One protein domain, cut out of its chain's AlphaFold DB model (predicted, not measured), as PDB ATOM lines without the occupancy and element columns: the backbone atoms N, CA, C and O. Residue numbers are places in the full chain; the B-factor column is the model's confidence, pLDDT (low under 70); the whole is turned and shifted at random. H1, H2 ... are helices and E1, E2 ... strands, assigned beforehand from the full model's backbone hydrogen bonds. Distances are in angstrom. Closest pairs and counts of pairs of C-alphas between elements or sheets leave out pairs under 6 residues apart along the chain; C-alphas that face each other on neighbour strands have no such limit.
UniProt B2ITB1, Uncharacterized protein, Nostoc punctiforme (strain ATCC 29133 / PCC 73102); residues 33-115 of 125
ATOM      1  N   TYR A  33     150.172 149.071  98.092       83.38
ATOM      2  CA  TYR A  33     149.349 149.026  99.311       83.38
ATOM      3  C   TYR A  33     149.453 150.296 100.169       83.38
ATOM      4  O   TYR A  33     148.765 150.414 101.183       83.38
ATOM      5  N   PHE A  34     150.300 151.249  99.781       87.56
ATOM      6  CA  PHE A  34     150.290 152.587 100.350       87.56
ATOM      7  C   PHE A  34     149.380 153.521  99.548       87.56
ATOM      8  O   PHE A  34     149.186 153.369  98.338       87.56
ATOM      9  N   ARG A  35     148.816 154.514 100.231       87.19
ATOM     10  CA  ARG A  35     148.095 155.634  99.617       87.19
ATOM     11  C   ARG A  35     148.529 156.942 100.257       87.19
ATOM     12  O   ARG A  35     148.681 157.017 101.478       87.19
ATOM     13  N   ILE A  36     148.733 157.954  99.421       89.00
ATOM     14  CA  ILE A  36     149.089 159.304  99.851       89.00
ATOM     15  C   ILE A  36     147.826 160.156  99.861       89.00
ATOM     16  O   ILE A  36     147.081 160.209  98.882       89.00
ATOM     17  N   PHE A  37     147.627 160.856 100.969       91.25
ATOM     18  CA  PHE A  37     146.565 161.832 101.137       91.25
ATOM     19  C   PHE A  37     147.175 163.200 101.420       91.25
ATOM     20  O   PHE A  37     148.216 163.316 102.067       91.25
ATOM     21  N   GLU A  38     146.502 164.251 100.978       92.06
ATOM     22  CA  GLU A  38     146.804 165.622 101.360       92.06
ATOM     23  C   GLU A  38     145.607 166.202 102.112       92.06
ATOM     24  O   GLU A  38     144.487 166.196 101.602       92.06
ATOM     25  N   CYS A  39     145.834 166.715 103.320       92.81
ATOM     26  CA  CYS A  39     144.852 167.528 104.024       92.81
ATOM     27  C   CYS A  39     145.127 169.008 103.742       92.81
ATOM     28  O   CYS A  39     146.227 169.504 103.992       92.81
ATOM     29  N   ARG A  40     144.119 169.736 103.257       91.94
ATOM     30  CA  ARG A  40     144.163 171.187 103.048       91.94
ATOM     31  C   ARG A  40     143.001 171.825 103.785       91.94
ATOM     32  O   ARG A  40     141.856 171.706 103.355       91.94
ATOM     33  N   VAL A  41     143.290 172.523 104.883       88.69
ATOM     34  CA  VAL A  41     142.265 173.258 105.651       88.69
ATOM     35  C   VAL A  41     141.094 172.326 106.024       88.69
ATOM     36  O   VAL A  41     139.931 172.615 105.752       88.69
ATOM     37  N   GLY A  42     141.421 171.140 106.553       83.38
ATOM     38  CA  GLY A  42     140.452 170.118 106.973       83.38
ATOM     39  C   GLY A  42     139.812 169.290 105.850       83.38
ATOM     40  O   GLY A  42     139.041 168.381 106.144       83.38
ATOM     41  N   ARG A  43     140.115 169.572 104.577       88.62
ATOM     42  CA  ARG A  43     139.627 168.799 103.422       88.62
ATOM     43  C   ARG A  43     140.681 167.808 102.947       88.62
ATOM     44  O   ARG A  43     141.842 168.180 102.809       88.62
ATOM     45  N   TRP A  44     140.262 166.579 102.672       88.38
ATOM     46  CA  TRP A  44     141.143 165.474 102.305       88.38
ATOM     47  C   TRP A  44     141.105 165.223 100.803       88.38
ATOM     48  O   TRP A  44     140.037 165.220 100.197       88.38
ATOM     49  N   PHE A  45     142.280 165.015 100.219       85.69
ATOM     50  CA  PHE A  45     142.462 164.752  98.797       85.69
ATOM     51  C   PHE A  45     143.350 163.523  98.634       85.69
ATOM     52  O   PHE A  45     144.447 163.484  99.193       85.69
ATOM     53  N   ILE A  46     142.901 162.543  97.854       83.12
ATOM     54  CA  ILE A  46     143.755 161.437  97.415       83.12
ATOM     55  C   ILE A  46     144.705 161.980  96.347       83.12
ATOM     56  O   ILE A  46     144.296 162.734  95.462       83.12
ATOM     57  N   LYS A  47     145.994 161.654  96.464       76.19
ATOM     58  CA  LYS A  47     146.988 162.008  95.453       76.19
ATOM     59  C   LYS A  47     147.271 160.820  94.552       76.19
ATOM     60  O   LYS A  47     147.982 159.900  94.952       76.19
ATOM     61  N   ASP A  48     146.803 160.926  93.315       60.62
ATOM     62  CA  ASP A  48     147.275 160.087  92.224       60.62
ATOM     63  C   ASP A  48     148.746 160.429  91.991       60.62
ATOM     64  O   ASP A  48     149.115 161.549  91.632       60.62
ATOM     65  N   THR A  49     149.615 159.483  92.303       55.09
ATOM     66  CA  THR A  49     151.052 159.577  92.045       55.09
ATOM     67  C   THR A  49     151.468 158.323  91.294       55.09
ATOM     68  O   THR A  49     150.753 157.322  91.323       55.09
ATOM     69  N   GLU A  50     152.580 158.377  90.561       50.62
ATOM     70  CA  GLU A  50     153.048 157.233  89.773       50.62
ATOM     71  C   GLU A  50     153.477 156.095  90.717       50.62
ATOM     72  O   GLU A  50     154.544 156.111  91.331       50.62
ATOM     73  N   ILE A  51     152.591 155.112  90.874       51.81
ATOM     74  CA  ILE A  51     152.785 153.909  91.686       51.81
ATOM     75  C   ILE A  51     153.843 153.022  91.007       51.81
ATOM     76  O   ILE A  51     153.724 152.742  89.814       51.81
ATOM     77  N   PHE A  52     154.836 152.502  91.750       44.34
ATOM     78  CA  PHE A  52     155.654 151.403  91.215       44.34
ATOM     79  C   PHE A  52     154.804 150.141  91.190       44.34
ATOM     80  O   PHE A  52     154.432 149.585  92.228       44.34
ATOM     81  N   ILE A  53     154.493 149.687  89.988       41.03
ATOM     82  CA  ILE A  53     153.763 148.455  89.761       41.03
ATOM     83  C   ILE A  53     154.782 147.308  89.797       41.03
ATOM     84  O   ILE A  53     155.431 147.009  88.803       41.03
ATOM     85  N   GLY A  54     154.937 146.665  90.956       39.41
ATOM     86  CA  GLY A  54     155.654 145.385  91.084       39.41
ATOM     87  C   GLY A  54     154.804 144.158  90.717       39.41
ATOM     88  O   GLY A  54     155.236 143.032  90.927       39.41
ATOM     89  N   THR A  55     153.583 144.358  90.219       37.78
ATOM     90  CA  THR A  55     152.625 143.295  89.880       37.78
ATOM     91  C   THR A  55     151.786 143.736  88.699       37.78
ATOM     92  O   THR A  55     151.201 144.801  88.775       37.78
ATOM     93  N   GLU A  56     151.665 142.909  87.668       41.00
ATOM     94  CA  GLU A  56     151.165 143.178  86.305       41.00
ATOM     95  C   GLU A  56     149.752 143.802  86.156       41.00
ATOM     96  O   GLU A  56     149.256 143.950  85.047       41.00
ATOM     97  N   ASN A  57     149.112 144.244  87.241       45.22
ATOM     98  CA  ASN A  57     147.893 145.039  87.243       45.22
ATOM     99  C   ASN A  57     148.035 146.201  88.248       45.22
ATOM    100  O   ASN A  57     147.993 145.948  89.458       45.22
ATOM    101  N   PRO A  58     148.179 147.473  87.815       51.78
ATOM    102  CA  PRO A  58     147.929 148.588  88.716       51.78
ATOM    103  C   PRO A  58     146.499 148.427  89.202       51.78
ATOM    104  O   PRO A  58     145.569 148.421  88.395       51.78
ATOM    105  N   ILE A  59     146.332 148.256  90.509       52.16
ATOM    106  CA  ILE A  59     145.027 148.323  91.152       52.16
ATOM    107  C   ILE A  59     144.554 149.763  90.942       52.16
ATOM    108  O   ILE A  59     144.849 150.644  91.750       52.16
ATOM    109  N   LYS A  60     143.919 150.006  89.790       53.56
ATOM    110  CA  LYS A  60     143.109 151.184  89.514       53.56
ATOM    111  C   LYS A  60     142.115 151.231  90.652       53.56
ATOM    112  O   LYS A  60     141.318 150.312  90.716       53.56
ATOM    113  N   ASP A  61     142.251 152.225  91.521       53.91
ATOM    114  CA  ASP A  61     141.431 152.720  92.645       53.91
ATOM    115  C   ASP A  61     140.193 151.940  93.150       53.91
ATOM    116  O   ASP A  61     139.919 151.965  94.347       53.91
ATOM    117  N   ASN A  62     139.494 151.183  92.313       51.34
ATOM    118  CA  ASN A  62     138.572 150.118  92.687       51.34
ATOM    119  C   ASN A  62     139.367 148.860  93.095       51.34
ATOM    120  O   ASN A  62     139.875 148.127  92.256       51.34
ATOM    121  N   ASP A  63     139.520 148.485  94.354       61.53
ATOM    122  CA  ASP A  63     138.585 148.650  95.450       61.53
ATOM    123  C   ASP A  63     139.406 148.411  96.731       61.53
ATOM    124  O   ASP A  63     139.682 147.275  97.128       61.53
ATOM    125  N   ILE A  64     139.922 149.499  97.319       63.72
ATOM    126  CA  ILE A  64     140.723 149.462  98.560       63.72
ATOM    127  C   ILE A  64     139.980 148.671  99.654       63.72
ATOM    128  O   ILE A  64     140.610 147.935 100.421       63.72
ATOM    129  N   ALA A  65     138.646 148.757  99.663       65.38
ATOM    130  CA  ALA A  65     137.792 148.005 100.564       65.38
ATOM    131  C   ALA A  65     137.778 146.509 100.234       65.38
ATOM    132  O   ALA A  65     137.957 145.706 101.147       65.38
ATOM    133  N   ALA A  66     137.656 146.114  98.964       67.31
ATOM    134  CA  ALA A  66     137.710 144.696  98.595       67.31
ATOM    135  C   ALA A  66     139.071 144.041  98.886       67.31
ATOM    136  O   ALA A  66     139.119 142.872  99.262       67.31
ATOM    137  N   LEU A  67     140.179 144.772  98.721       76.62
ATOM    138  CA  LEU A  67     141.524 144.200  98.863       76.62
ATOM    139  C   LEU A  67     142.046 144.192 100.300       76.62
ATOM    140  O   LEU A  67     142.758 143.266 100.685       76.62
ATOM    141  N   TYR A  68     141.716 145.215 101.089       82.19
ATOM    142  CA  TYR A  68     142.278 145.399 102.432       82.19
ATOM    143  C   TYR A  68     141.215 145.438 103.538       82.19
ATOM    144  O   TYR A  68     141.552 145.573 104.718       82.19
ATOM    145  N   GLY A  69     139.931 145.314 103.183       84.50
ATOM    146  CA  GLY A  69     138.825 145.369 104.136       84.50
ATOM    147  C   GLY A  69     138.737 146.712 104.858       84.50
ATOM    148  O   GLY A  69     138.411 146.732 106.043       84.50
ATOM    149  N   VAL A  70     139.115 147.809 104.188       84.12
ATOM    150  CA  VAL A  70     139.067 149.175 104.729       84.12
ATOM    151  C   VAL A  70     138.421 150.131 103.738       84.12
ATOM    152  O   VAL A  70     138.792 150.193 102.569       84.12
ATOM    153  N   THR A  71     137.459 150.906 104.213       87.25
ATOM    154  CA  THR A  71     136.804 151.952 103.424       87.25
ATOM    155  C   THR A  71     137.647 153.228 103.393       87.25
ATOM    156  O   THR A  71     138.427 153.503 104.308       87.25
ATOM    157  N   GLU A  72     137.459 154.064 102.370       84.00
ATOM    158  CA  GLU A  72     138.102 155.386 102.315       84.00
ATOM    159  C   GLU A  72     137.738 156.243 103.540       84.00
ATOM    160  O   GLU A  72     138.597 156.905 104.120       84.00
ATOM    161  N   GLN A  73     136.483 156.165 104.000       88.06
ATOM    162  CA  GLN A  73     136.022 156.872 105.192       88.06
ATOM    163  C   GLN A  73     136.788 156.440 106.452       88.06
ATOM    164  O   GLN A  73     137.226 157.296 107.222       88.06
ATOM    165  N   GLU A  74     136.986 155.137 106.669       92.00
ATOM    166  CA  GLU A  74     137.784 154.637 107.798       92.00
ATOM    167  C   GLU A  74     139.236 155.106 107.719       92.00
ATOM    168  O   GLU A  74     139.815 155.495 108.735       92.00
ATOM    169  N   VAL A  75     139.818 155.120 106.515       91.81
ATOM    170  CA  VAL A  75     141.169 155.645 106.294       91.81
ATOM    171  C   VAL A  75     141.236 157.117 106.692       91.81
ATOM    172  O   VAL A  75     142.077 157.475 107.514       91.81
ATOM    173  N   VAL A  76     140.329 157.962 106.195       91.69
ATOM    174  CA  VAL A  76     140.298 159.398 106.522       91.69
ATOM    175  C   VAL A  76     140.093 159.635 108.021       91.69
ATOM    176  O   VAL A  76     140.785 160.471 108.603       91.69
ATOM    177  N   ILE A  77     139.211 158.877 108.682       94.69
ATOM    178  CA  ILE A  77     139.010 158.960 110.139       94.69
ATOM    179  C   ILE A  77     140.307 158.636 110.887       94.69
ATOM    180  O   ILE A  77     140.683 159.348 111.820       94.69
ATOM    181  N   ASN A  78     141.008 157.575 110.489       96.00
ATOM    182  CA  ASN A  78     142.254 157.192 111.142       96.00
ATOM    183  C   ASN A  78     143.378 158.199 110.870       96.00
ATOM    184  O   ASN A  78     144.090 158.563 111.802       96.00
ATOM    185  N   LEU A  79     143.488 158.735 109.654       95.50
ATOM    186  CA  LEU A  79     144.429 159.814 109.343       95.50
ATOM    187  C   LEU A  79     144.139 161.081 110.157       95.50
ATOM    188  O   LEU A  79     145.063 161.705 110.683       95.50
ATOM    189  N   PHE A  80     142.864 161.437 110.324       95.19
ATOM    190  CA  PHE A  80     142.458 162.551 111.174       95.19
ATOM    191  C   PHE A  80     142.909 162.344 112.626       95.19
ATOM    192  O   PHE A  80     143.455 163.265 113.227       95.19
ATOM    193  N   ARG A  81     142.761 161.130 113.172       95.88
ATOM    194  CA  ARG A  81     143.185 160.796 114.546       95.88
ATOM    195  C   ARG A  81     144.691 160.943 114.777       95.88
ATOM    196  O   ARG A  81     145.079 161.253 115.897       95.88
ATOM    197  N   VAL A  82     145.526 160.759 113.751       95.75
ATOM    198  CA  VAL A  82     146.994 160.858 113.888       95.75
ATOM    199  C   VAL A  82     147.447 162.270 114.261       95.75
ATOM    200  O   VAL A  82     148.385 162.416 115.040       95.75
ATOM    201  N   ASN A  83     146.832 163.315 113.694       95.19
ATOM    202  CA  ASN A  83     147.311 164.691 113.888       95.19
ATOM    203  C   ASN A  83     146.208 165.764 113.813       95.19
ATOM    204  O   ASN A  83     146.445 166.882 113.353       95.19
ATOM    205  N   GLY A  84     144.976 165.411 114.187       93.88
ATOM    206  CA  GLY A  84     143.818 166.312 114.214       93.88
ATOM    207  C   GLY A  84     143.431 166.897 112.853       93.88
ATOM    208  O   GLY A  84     142.875 167.990 112.792       93.88
ATOM    209  N   GLY A  85     143.795 166.231 111.753       91.88
ATOM    210  CA  GLY A  85     143.595 166.769 110.405       91.88
ATOM    211  C   GLY A  85     144.412 168.028 110.109       91.88
ATOM    212  O   GLY A  85     144.014 168.824 109.258       91.88
ATOM    213  N   LYS A  86     145.558 168.220 110.779       96.06
ATOM    214  CA  LYS A  86     146.529 169.270 110.437       96.06
ATOM    215  C   LYS A  86     146.832 169.242 108.937       96.06
ATOM    216  O   LYS A  86     147.054 168.165 108.383       96.06
ATOM    217  N   SER A  87     146.880 170.403 108.286       95.38
ATOM    218  CA  SER A  87     147.234 170.477 106.864       95.38
ATOM    219  C   SER A  87     148.583 169.802 106.584       95.38
ATOM    220  O   SER A  87     149.484 169.835 107.431       95.38
ATOM    221  N   GLY A  88     148.721 169.192 105.410       94.06
ATOM    222  CA  GLY A  88     149.941 168.519 104.972       94.06
ATOM    223  C   GLY A  88     149.696 167.131 104.388       94.06
ATOM    224  O   GLY A  88     148.558 166.733 104.134       94.06
ATOM    225  N   PHE A  89     150.782 166.395 104.182       94.06
ATOM    226  CA  PHE A  89     150.778 165.058 103.606       94.06
ATOM    227  C   PHE A  89     150.613 163.978 104.665       94.06
ATOM    228  O   PHE A  89     151.163 164.049 105.769       94.06
ATOM    229  N   TYR A  90     149.888 162.942 104.277       95.25
ATOM    230  CA  TYR A  90     149.593 161.769 105.069       95.25
ATOM    231  C   TYR A  90     149.817 160.514 104.239       95.25
ATOM    232  O   TYR A  90     149.669 160.519 103.016       95.25
ATOM    233  N   LEU A  91     150.145 159.431 104.930       93.81
ATOM    234  CA  LEU A  91     150.388 158.134 104.330       93.81
ATOM    235  C   LEU A  91     149.546 157.083 105.052       93.81
ATOM    236  O   LEU A  91     149.578 156.995 106.281       93.81
ATOM    237  N   ALA A  92     148.815 156.280 104.288       92.75
ATOM    238  CA  ALA A  92     148.092 155.119 104.783       92.75
ATOM    239  C   ALA A  92     148.756 153.845 104.248       92.75
ATOM    240  O   ALA A  92     148.816 153.651 103.037       92.75
ATOM    241  N   ASN A  93     149.250 152.990 105.142       92.25
ATOM    242  CA  ASN A  93     149.589 151.600 104.851       92.25
ATOM    243  C   ASN A  93     148.308 150.773 104.996       92.25
ATOM    244  O   ASN A  93     147.883 150.486 106.115       92.25
ATOM    245  N   LEU A  94     147.687 150.406 103.878       89.50
ATOM    246  CA  LEU A  94     146.409 149.695 103.878       89.50
ATOM    247  C   LEU A  94     146.563 148.231 104.305       89.50
ATOM    248  O   LEU A  94     145.676 147.693 104.962       89.50
ATOM    249  N   LYS A  95     147.708 147.614 103.990       88.06
ATOM    250  CA  LYS A  95     148.020 146.223 104.341       88.06
ATOM    251  C   LYS A  95     148.104 146.029 105.853       88.06
ATOM    252  O   LYS A  95     147.449 145.144 106.394       88.06
ATOM    253  N   ASP A  96     148.878 146.881 106.522       91.00
ATOM    254  CA  ASP A  96     149.128 146.769 107.967       91.00
ATOM    255  C   ASP A  96     148.235 147.708 108.797       91.00
ATOM    256  O   ASP A  96     148.387 147.803 110.013       91.00
ATOM    257  N   LYS A  97     147.310 148.428 108.143       92.06
ATOM    258  CA  LYS A  97     146.414 149.432 108.751       92.06
ATOM    259  C   LYS A  97     147.176 150.484 109.573       92.06
ATOM    260  O   LYS A  97     146.746 150.894 110.650       92.06
ATOM    261  N   GLY A  98     148.326 150.913 109.052       94.88
ATOM    262  CA  GLY A  98     149.184 151.944 109.641       94.88
ATOM    263  C   GLY A  98     148.922 153.322 109.034       94.88
ATOM    264  O   GLY A  98     148.716 153.442 107.829       94.88
ATOM    265  N   TYR A  99     148.970 154.373 109.849       95.94
ATOM    266  CA  TYR A  99     148.579 155.730 109.456       95.94
ATOM    267  C   TYR A  99     149.612 156.746 109.941       95.94
ATOM    268  O   TYR A  99     149.991 156.731 111.112       95.94
ATOM    269  N   TYR A 100     150.065 157.639 109.057       96.94
ATOM    270  CA  TYR A 100     151.199 158.521 109.340       96.94
ATOM    271  C   TYR A 100     150.954 159.947 108.860       96.94
ATOM    272  O   TYR A 100     150.553 160.168 107.718       96.94
ATOM    273  N   TYR A 101     151.291 160.921 109.706       97.00
ATOM    274  CA  TYR A 101     151.514 162.296 109.273       97.00
ATOM    275  C   TYR A 101     152.943 162.436 108.750       97.00
ATOM    276  O   TYR A 101     153.898 162.014 109.410       97.00
ATOM    277  N   CYS A 102     153.082 163.006 107.559       95.12
ATOM    278  CA  CYS A 102     154.359 163.089 106.866       95.12
ATOM    279  C   CYS A 102     155.008 164.460 107.017       95.12
ATOM    280  O   CYS A 102     156.198 164.507 107.285       95.12
ATOM    281  N   GLY A 103     154.238 165.547 106.910       94.44
ATOM    282  CA  GLY A 103     154.758 166.916 106.963       94.44
ATOM    283  C   GLY A 103     154.019 167.844 106.004       94.44
ATOM    284  O   GLY A 103     152.891 167.548 105.614       94.44
ATOM    285  N   GLN A 104     154.620 168.977 105.650       92.31
ATOM    286  CA  GLN A 104     153.976 170.002 104.813       92.31
ATOM    287  C   GLN A 104     154.309 169.868 103.328       92.31
ATOM    288  O   GLN A 104     153.531 170.316 102.490       92.31
ATOM    289  N   ASN A 105     155.449 169.271 102.994       88.06
ATOM    290  CA  ASN A 105     155.968 169.235 101.629       88.06
ATOM    291  C   ASN A 105     156.316 167.802 101.182       88.06
ATOM    292  O   ASN A 105     156.163 166.826 101.925       88.06
ATOM    293  N   ARG A 106     156.735 167.665  99.920       83.06
ATOM    294  CA  ARG A 106     157.061 166.363  99.316       83.06
ATOM    295  C   ARG A 106     158.353 165.780  99.887       83.06
ATOM    296  O   ARG A 106     158.507 164.562  99.912       83.06
ATOM    297  N   GLU A 107     159.269 166.621 100.342       85.75
ATOM    298  CA  GLU A 107     160.538 166.238 100.953       85.75
ATOM    299  C   GLU A 107     160.292 165.531 102.289       85.75
ATOM    300  O   GLU A 107     160.852 164.457 102.520       85.75
ATOM    301  N   ASP A 108     159.375 166.054 103.106       90.62
ATOM    302  CA  ASP A 108     158.929 165.437 104.358       90.62
ATOM    303  C   ASP A 108     158.277 164.066 104.102       90.62
ATOM    304  O   ASP A 108     158.534 163.087 104.807       90.62
ATOM    305  N   LEU A 109     157.463 163.964 103.044       88.38
ATOM    306  CA  LEU A 109     156.860 162.704 102.602       88.38
ATOM    307  C   LEU A 109     157.913 161.675 102.178       88.38
ATOM    308  O   LEU A 109     157.860 160.528 102.625       88.38
ATOM    309  N   LYS A 110     158.905 162.073 101.375       86.56
ATOM    310  CA  LYS A 110     160.034 161.200 101.010       86.56
ATOM    311  C   LYS A 110     160.845 160.785 102.233       86.56
ATOM    312  O   LYS A 110     161.268 159.636 102.326       86.56
ATOM    313  N   ALA A 111     161.081 161.700 103.170       89.19
ATOM    314  CA  ALA A 111     161.757 161.386 104.421       89.19
ATOM    315  C   ALA A 111     160.957 160.348 105.220       89.19
ATOM    316  O   ALA A 111     161.524 159.344 105.646       89.19
ATOM    317  N   LYS A 112     159.632 160.511 105.337       92.56
ATOM    318  CA  LYS A 112     158.764 159.535 106.009       92.56
ATOM    319  C   LYS A 112     158.820 158.164 105.337       92.56
ATOM    320  O   LYS A 112     159.019 157.173 106.037       92.56
ATOM    321  N   LEU A 113     158.709 158.096 104.010       88.88
ATOM    322  CA  LEU A 113     158.840 156.841 103.261       88.88
ATOM    323  C   LEU A 113     160.186 156.157 103.547       88.88
ATOM    324  O   LEU A 113     160.203 154.974 103.880       88.88
ATOM    325  N   ARG A 114     161.290 156.914 103.566       88.00
ATOM    326  CA  ARG A 114     162.616 156.391 103.931       88.00
ATOM    327  C   ARG A 114     162.675 155.850 105.357       88.00
ATOM    328  O   ARG A 114     163.210 154.766 105.562       88.00
ATOM    329  N   THR A 115     162.067 156.528 106.337       90.81
ATOM    330  CA  THR A 115     161.988 155.998 107.718       90.81
ATOM    331  C   THR A 115     161.185 154.701 107.824       90.81
ATOM    332  O   THR A 115     161.384 153.937 108.762       90.81
TER     333      THR A 115
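What this domain is: This is residues 33 to 115 of the 125 residues of an uncharacterized protein of Nostoc punctiforme (strain ATCC 29133 / PCC 73102) (UniProt B2ITB1). A strongly twisted sheet of four strands makes the middle layer of three, with H2 crossing one face and H3 over the E3 and E4 part of the other. From the E2 edge a long loop runs away from the sheet, its residues 52 to 58 sticking out, and comes back through the short helix H1 to H2. The printed part has 83 residues, with three named helices and four named strands in the order E1 E2 H1 H2 E3 E4 H3; the sheet runs E2 E1 E3 E4, antiparallel throughout, and the class is mixed, helices and strands. The whole is compact, with a radius of gyration of the C-alphas of 12.4 A and spans of 34 by 25 by 20 A.

Where its parts are: The longest strand of the sheet is E1, residues 34 to 40, which begins with C-alpha 34 at (150.290, 152.587, 100.350) and is 19.8 A long from first to last C-alpha. E2, residues 43 to 46, is 10.4 A long. E3, residues 88 to 93, covers 16.9 A, and E4, residues 98 to 103, covers 16.2 A. The longest helix is H2, residues 72 to 83, 17.5 A from C-alpha 72 at (138.102, 155.386, 102.315) to C-alpha 83. H3, residues 106 to 115, is 14.2 A long and ends with C-alpha 115 at (161.988, 155.998, 107.718). H1, residues 64 to 68, is 5.8 A long.

How they stand to each other: In the sheet, inner strands E1 and E3 are antiparallel neighbours at 155 degrees between their directions, with N 35 and O 92 2.9 A apart and N 39 and O 88 2.8 A apart, both within hydrogen-bond range. E1 and the edge strand E2 form a hairpin at 150 degrees, with N 38 and O 45 at 2.8 A. E3 and the other edge strand, E4, form a second hairpin at 158 degrees, with N 91 and O 100 at 2.9 A. H2 is on the sheet at a height of 7.1 A and runs across the strands, at 64 degrees to E3 on the local plane. It lies over E3, where 5 of its 12 C-alphas fall, and only just not over E1 and E4, with 2 on each. The closest C-alphas of H2 and E4 are those of Leu 79 and Tyr 99, 5.8 A apart. H3 is on the opposite face, over E3 and E4, at a height of 8.6 A. Its line stands at 31 degrees to E3 on the local plane, only just slantwise to the strands. The closest C-alphas of H3 and E4 are those of Cys 102 and Leu 109, 5.0 A apart. H2 and H3 are apart. H1 is not on the sheet; it is close to H2 but not clearly touching, with Ile 64 and Glu 72 as the closest C-alphas at 7.5 A. E2, H1 H2 and E3 make a split strand-helix-strand unit, two strands running the same way with E1 between them, and its crossover is left-handed. In H1 and H3 every O i to N i+4 pair is within hydrogen-bond range; in H2 it is 7 of 8.

The domain as a whole: The two C-alphas farthest apart are those of Glu 56 and Gly 84, at 37.0 A. The printed part has no cut. The link from E2 to H1, residues 47 to 63, is long, and the other links are tight. Its residues 52 to 58 stand free. The mean pLDDT of the printed part is 81.5, and the model's confidence is under 70 at residues 48 to 66, of which 64 to 66 belong to H1.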